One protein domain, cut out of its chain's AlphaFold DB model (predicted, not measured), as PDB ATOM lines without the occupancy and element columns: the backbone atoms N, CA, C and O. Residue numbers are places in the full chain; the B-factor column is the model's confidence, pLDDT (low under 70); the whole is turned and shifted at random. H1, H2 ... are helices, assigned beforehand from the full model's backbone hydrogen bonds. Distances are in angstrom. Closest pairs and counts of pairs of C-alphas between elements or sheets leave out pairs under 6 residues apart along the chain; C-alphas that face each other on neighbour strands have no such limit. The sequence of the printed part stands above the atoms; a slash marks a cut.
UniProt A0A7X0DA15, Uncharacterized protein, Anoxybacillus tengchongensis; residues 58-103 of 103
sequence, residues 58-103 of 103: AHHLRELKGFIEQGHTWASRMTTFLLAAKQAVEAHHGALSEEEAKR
ATOM      1  N   ALA A  58       7.055  51.885 -16.385       95.56
ATOM      2  CA  ALA A  58       6.275  50.870 -17.104       95.56
ATOM      3  C   ALA A  58       5.852  49.688 -16.207       95.56
ATOM      4  O   ALA A  58       4.753  49.152 -16.358       95.56
ATOM      5  N   HIS A  59       6.705  49.292 -15.254       94.81
ATOM      6  CA  HIS A  59       6.364  48.282 -14.250       94.81
ATOM      7  C   HIS A  59       5.328  48.826 -13.266       94.81
ATOM      8  O   HIS A  59       4.315  48.170 -13.025       94.81
ATOM      9  N   HIS A  60       5.520  50.057 -12.796       94.38
ATOM     10  CA  HIS A  60       4.567  50.707 -11.902       94.38
ATOM     11  C   HIS A  60       3.196  50.926 -12.516       94.38
ATOM     12  O   HIS A  60       2.201  50.667 -11.857       94.38
ATOM     13  N   LEU A  61       3.103  51.333 -13.780       97.19
ATOM     14  CA  LEU A  61       1.814  51.492 -14.456       97.19
ATOM     15  C   LEU A  61       1.034  50.169 -14.513       97.19
ATOM     16  O   LEU A  61      -0.188  50.165 -14.375       97.19
ATOM     17  N   ARG A  62       1.728  49.032 -14.649       96.44
ATOM     18  CA  ARG A  62       1.095  47.708 -14.592       96.44
ATOM     19  C   ARG A  62       0.603  47.362 -13.185       96.44
ATOM     20  O   ARG A  62      -0.488  46.818 -13.054       96.44
ATOM     21  N   GLU A  63       1.377  47.684 -12.153       95.31
ATOM     22  CA  GLU A  63       0.969  47.501 -10.751       95.31
ATOM     23  C   GLU A  63      -0.228  48.399 -10.398       95.31
ATOM     24  O   GLU A  63      -1.222  47.925  -9.850       95.31
ATOM     25  N   LEU A  64      -0.175  49.676 -10.788       97.31
ATOM     26  CA  LEU A  64      -1.246  50.654 -10.593       97.31
ATOM     27  C   LEU A  64      -2.549  50.206 -11.251       97.31
ATOM     28  O   LEU A  64      -3.606  50.369 -10.646       97.31
ATOM     29  N   LYS A  65      -2.493  49.576 -12.430       97.56
ATOM     30  CA  LYS A  65      -3.683  48.996 -13.065       97.56
ATOM     31  C   LYS A  65      -4.399  48.002 -12.143       97.56
ATOM     32  O   LYS A  65      -5.616  48.079 -12.013       97.56
ATOM     33  N   GLY A  66      -3.656  47.134 -11.456       97.38
ATOM     34  CA  GLY A  66      -4.237  46.189 -10.499       97.38
ATOM     35  C   GLY A  66      -4.934  46.885  -9.325       97.38
ATOM     36  O   GLY A  66      -6.001  46.452  -8.899       97.38
ATOM     37  N   PHE A  67      -4.384  47.999  -8.835       98.00
ATOM     38  CA  PHE A  67      -5.037  48.808  -7.799       98.00
ATOM     39  C   PHE A  67      -6.302  49.509  -8.312       98.00
ATOM     40  O   PHE A  67      -7.295  49.589  -7.591       98.00
ATOM     41  N   ILE A  68      -6.301  49.983  -9.560       98.31
ATOM     42  CA  ILE A  68      -7.492  50.568 -10.195       98.31
ATOM     43  C   ILE A  68      -8.610  49.525 -10.291       98.31
ATOM     44  O   ILE A  68      -9.747  49.820  -9.931       98.31
ATOM     45  N   GLU A  69      -8.286  48.304 -10.719       98.00
ATOM     46  CA  GLU A  69      -9.235  47.182 -10.803       98.00
ATOM     47  C   GLU A  69      -9.808  46.798  -9.424       98.00
ATOM     48  O   GLU A  69     -10.947  46.351  -9.331       98.00
ATOM     49  N   GLN A  70      -9.064  47.053  -8.344       98.06
ATOM     50  CA  GLN A  70      -9.512  46.899  -6.952       98.06
ATOM     51  C   GLN A  70     -10.302  48.113  -6.417       98.06
ATOM     52  O   GLN A  70     -10.682  48.139  -5.248       98.06
ATOM     53  N   GLY A  71     -10.561  49.130  -7.246       97.25
ATOM     54  CA  GLY A  71     -11.343  50.316  -6.880       97.25
ATOM     55  C   GLY A  71     -10.541  51.440  -6.215       97.25
ATOM     56  O   GLY A  71     -11.122  52.404  -5.715       97.25
ATOM     57  N   HIS A  72      -9.207  51.368  -6.209       97.94
ATOM     58  CA  HIS A  72      -8.375  52.407  -5.610       97.94
ATOM     59  C   HIS A  72      -8.221  53.627  -6.530       97.94
ATOM     60  O   HIS A  72      -7.374  53.672  -7.423       97.94
ATOM     61  N   THR A  73      -8.993  54.678  -6.260       96.38
ATOM     62  CA  THR A  73      -9.020  55.913  -7.069       96.38
ATOM     63  C   THR A  73      -7.696  56.684  -7.091       96.38
ATOM     64  O   THR A  73      -7.393  57.377  -8.065       96.38
ATOM     65  N   TRP A  74      -6.867  56.554  -6.050       97.81
ATOM     66  CA  TRP A  74      -5.539  57.173  -6.010       97.81
ATOM     67  C   TRP A  74      -4.610  56.622  -7.102       97.81
ATOM     68  O   TRP A  74      -3.780  57.365  -7.624       97.81
ATOM     69  N   ALA A  75      -4.777  55.355  -7.496       98.00
ATOM     70  CA  ALA A  75      -3.928  54.714  -8.495       98.00
ATOM     71  C   ALA A  75      -4.188  55.267  -9.905       98.00
ATOM     72  O   ALA A  75      -3.246  55.451 -10.680       98.00
ATOM     73  N   SER A  76      -5.439  55.637 -10.207       97.69
ATOM     74  CA  SER A  76      -5.782  56.367 -11.434       97.69
ATOM     75  C   SER A  76      -5.101  57.732 -11.470       97.69
ATOM     76  O   SER A  76      -4.484  58.084 -12.471       97.69
ATOM     77  N   ARG A  77      -5.134  58.479 -10.355       98.00
ATOM     78  CA  ARG A  77      -4.471  59.791 -10.253       98.00
ATOM     79  C   ARG A  77      -2.959  59.681 -10.445       98.00
ATOM     80  O   ARG A  77      -2.383  60.480 -11.176       98.00
ATOM     81  N   MET A  78      -2.331  58.673  -9.838       97.62
ATOM     82  CA  MET A  78      -0.899  58.412 -10.010       97.62
ATOM     83  C   MET A  78      -0.560  58.022 -11.454       97.62
ATOM     84  O   MET A  78       0.412  58.514 -12.015       97.62
ATOM     85  N   THR A  79      -1.392  57.193 -12.088       97.88
ATOM     86  CA  THR A  79      -1.241  56.828 -13.506       97.88
ATOM     87  C   THR A  79      -1.273  58.065 -14.402       97.88
ATOM     88  O   THR A  79      -0.382  58.246 -15.231       97.88
ATOM     89  N   THR A  80      -2.256  58.950 -14.205       97.88
ATOM     90  CA  THR A  80      -2.347  60.223 -14.936       97.88
ATOM     91  C   THR A  80      -1.107  61.083 -14.716       97.88
ATOM     92  O   THR A  80      -0.541  61.587 -15.683       97.88
ATOM     93  N   PHE A  81      -0.652  61.213 -13.467       96.38
ATOM     94  CA  PHE A  81       0.540  61.988 -13.131       96.38
ATOM     95  C   PHE A  81       1.799  61.462 -13.836       96.38
ATOM     96  O   PHE A  81       2.493  62.230 -14.495       96.38
ATOM     97  N   LEU A  82       2.074  60.154 -13.765       96.38
ATOM     98  CA  LEU A  82       3.270  59.562 -14.379       96.38
ATOM     99  C   LEU A  82       3.294  59.733 -15.905       96.38
ATOM    100  O   LEU A  82       4.356  59.960 -16.488       96.38
ATOM    101  N   LEU A  83       2.131  59.637 -16.557       97.62
ATOM    102  CA  LEU A  83       2.012  59.857 -17.999       97.62
ATOM    103  C   LEU A  83       2.198  61.332 -18.372       97.62
ATOM    104  O   LEU A  83       2.901  61.618 -19.340       97.62
ATOM    105  N   ALA A  84       1.637  62.257 -17.589       96.31
ATOM    106  CA  ALA A  84       1.839  63.691 -17.787       96.31
ATOM    107  C   ALA A  84       3.311  64.090 -17.584       96.31
ATOM    108  O   ALA A  84       3.875  64.805 -18.409       96.31
ATOM    109  N   ALA A  85       3.969  63.559 -16.550       94.94
ATOM    110  CA  ALA A  85       5.393  63.783 -16.307       94.94
ATOM    111  C   ALA A  85       6.258  63.280 -17.475       94.94
ATOM    112  O   ALA A  85       7.168  63.979 -17.916       94.94
ATOM    113  N   LYS A  86       5.944  62.100 -18.035       95.88
ATOM    114  CA  LYS A  86       6.609  61.595 -19.248       95.88
ATOM    115  C   LYS A  86       6.443  62.562 -20.425       95.88
ATOM    116  O   LYS A  86       7.430  62.875 -21.083       95.88
ATOM    117  N   GLN A  87       5.219  63.027 -20.682       96.62
ATOM    118  CA  GLN A  87       4.934  63.963 -21.776       96.62
ATOM    119  C   GLN A  87       5.696  65.281 -21.612       96.62
ATOM    120  O   GLN A  87       6.260  65.780 -22.582       96.62
ATOM    121  N   ALA A  88       5.759  65.814 -20.389       95.69
ATOM    122  CA  ALA A  88       6.529  67.015 -20.089       95.69
ATOM    123  C   ALA A  88       8.023  66.803 -20.386       95.69
ATOM    124  O   ALA A  88       8.621  67.576 -21.124       95.69
ATOM    125  N   VAL A  89       8.622  65.711 -19.908       96.06
ATOM    126  CA  VAL A  89      10.037  65.400 -20.186       96.06
ATOM    127  C   VAL A  89      10.313  65.261 -21.691       96.06
ATOM    128  O   VAL A  89      11.339  65.740 -22.175       96.06
ATOM    129  N   GLU A  90       9.410  64.637 -22.449       96.31
ATOM    130  CA  GLU A  90       9.544  64.499 -23.907       96.31
ATOM    131  C   GLU A  90       9.453  65.844 -24.635       96.31
ATOM    132  O   GLU A  90      10.251  66.099 -25.539       96.31
ATOM    133  N   ALA A  91       8.541  66.724 -24.214       95.81
ATOM    134  CA  ALA A  91       8.420  68.074 -24.760       95.81
ATOM    135  C   ALA A  91       9.676  68.930 -24.507       95.81
ATOM    136  O   ALA A  91       9.974  69.819 -25.299       95.81
ATOM    137  N   HIS A  92      10.443  68.618 -23.456       95.62
ATOM    138  CA  HIS A  92      11.701  69.283 -23.097       95.62
ATOM    139  C   HIS A  92      12.950  68.501 -23.550       95.62
ATOM    140  O   HIS A  92      14.039  68.667 -23.004       95.62
ATOM    141  N   HIS A  93      12.820  67.639 -24.563       93.75
ATOM    142  CA  HIS A  93      13.941  66.915 -25.178       93.75
ATOM    143  C   HIS A  93      14.724  65.989 -24.225       93.75
ATOM    144  O   HIS A  93      15.908  65.727 -24.437       93.75
ATOM    145  N   GLY A  94      14.050  65.430 -23.216       92.50
ATOM    146  CA  GLY A  94      14.570  64.327 -22.402       92.50
ATOM    147  C   GLY A  94      14.873  64.665 -20.944       92.50
ATOM    148  O   GLY A  94      15.134  63.743 -20.173       92.50
ATOM    149  N   ALA A  95      14.789  65.932 -20.535       93.38
ATOM    150  CA  ALA A  95      14.864  66.329 -19.130       93.38
ATOM    151  C   ALA A  95      14.132  67.655 -18.890       93.38
ATOM    152  O   ALA A  95      14.135  68.530 -19.749       93.38
ATOM    153  N   LEU A  96      13.539  67.810 -17.707       93.31
ATOM    154  CA  LEU A  96      13.030  69.098 -17.229       93.31
ATOM    155  C   LEU A  96      14.149  69.867 -16.519       93.31
ATOM    156  O   LEU A  96      15.039  69.251 -15.926       93.31
ATOM    157  N   SER A  97      14.085  71.201 -16.532       92.19
ATOM    158  CA  SER A  97      14.915  71.999 -15.624       92.19
ATOM    159  C   SER A  97      14.509  71.753 -14.166       92.19
ATOM    160  O   SER A  97      13.391  71.317 -13.885       92.19
ATOM    161  N   GLU A  98      15.393  72.052 -13.213       89.19
ATOM    162  CA  GLU A  98      15.062  71.892 -11.791       89.19
ATOM    163  C   GLU A  98      13.830  72.700 -11.369       89.19
ATOM    164  O   GLU A  98      13.050  72.240 -10.541       89.19
ATOM    165  N   GLU A  99      13.641  73.889 -11.939       89.75
ATOM    166  CA  GLU A  99      12.493  74.749 -11.641       89.75
ATOM    167  C   GLU A  99      11.186  74.164 -12.183       89.75
ATOM    168  O   GLU A  99      10.143  74.258 -11.540       89.75
ATOM    169  N   GLU A 100      11.234  73.512 -13.344       86.44
ATOM    170  CA  GLU A 100      10.076  72.844 -13.943       86.44
ATOM    171  C   GLU A 100       9.754  71.521 -13.249       86.44
ATOM    172  O   GLU A 100       8.584  71.181 -13.108       86.44
ATOM    173  N   ALA A 101      10.770  70.799 -12.771       86.00
ATOM    174  CA  ALA A 101      10.596  69.544 -12.046       86.00
ATOM    175  C   ALA A 101      10.021  69.724 -10.627       86.00
ATOM    176  O   ALA A 101       9.522  68.760 -10.048       86.00
ATOM    177  N   LYS A 102      10.108  70.934 -10.053       82.06
ATOM    178  CA  LYS A 102       9.595  71.273  -8.711       82.06
ATOM    179  C   LYS A 102       8.135  71.760  -8.704       82.06
ATOM    180  O   LYS A 102       7.591  71.950  -7.616       82.06
ATOM    181  N   ARG A 103       7.536  72.015  -9.874       62.78
ATOM    182  CA  ARG A 103       6.146  72.490 -10.028       62.78
ATOM    183  C   ARG A 103       5.137  71.350  -9.954       62.78
ATOM    184  O   ARG A 103       4.040  71.613  -9.415       62.78
TER     185      ARG A 103
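This is residues 58 to 103 of the 103 residues of an uncharacterized protein of Anoxybacillus tengchongensis (UniProt A0A7X0DA15). What shape does the printed part make? It is a lopsided helical hairpin: a shorter helix, H1, leads by a tight link into a long helix, H2, and the two lie side by side over the first part of H2, while at the other end of H2 a short link turns off to the side and leads to a small helix of four residues, H3, which is near H2 but does not reach H1. What is it built of, and how large is it? The printed part has 46 residues with three named helices, in the order H1, H2, H3, and no named strand; its class is all helix. It is loose, with a radius of gyration of the C-alphas of 12.6 A, and elongated, its C-alphas spanning 36 by 19 by 12 A.

How does H1, residues 58 to 69, stand to H2, residues 73 to 91? They touch, with 10 pairs of C-alphas within 8 A, the closest being those of Leu 64 and Ala 75 at 5.3 A. They form a helical hairpin at a shallow tilt of 29 degrees, opposite ways, and H2 touches H1 with residues 75 to 79 alone. Where is H3, residues 98 to 101? H2 and H3 are near each other, with 5 pairs of C-alphas within 10 A and no pair within 8 A. H1 and H3 are apart. What do the backbone N and O atoms show? In H2 every O i to N i+4 pair is within hydrogen-bond range, and in H1 7 of 8 are. H3 is too short for such a pair, but its one O i to N i+3 pair is within range.

Where does H1 begin, and how long is it? C-alpha 58 is at (6.275, 50.870, -17.104), and the 12 residues to Glu 69 measure 17.1 A from first to last C-alpha. Where does H2 run? It goes from C-alpha 73 at (-9.020, 55.913, -7.069) to C-alpha 91 at (8.420, 68.074, -24.760), 27.7 A for 19 residues. Where does H3 end? It has 4 residues, Glu 98 to Ala 101, measures 5.1 A, and ends with C-alpha 101 at (10.596, 69.544, -12.046).

How far does the printed part reach? The two C-alphas farthest apart are those of Gln 70 and Ser 97, at 36.1 A, and those of Ala 58 and Arg 103 are 22.7 A apart. Is there a cut or a long link? The printed part has no cut; the link from H1 to H2 has 3 residues and is tight, and that from H2 to H3 has 6 and is short. Where is the model's confidence low? The mean pLDDT of the printed part is 94.6, and one residue is under 70, Arg 103, the chain's last residue.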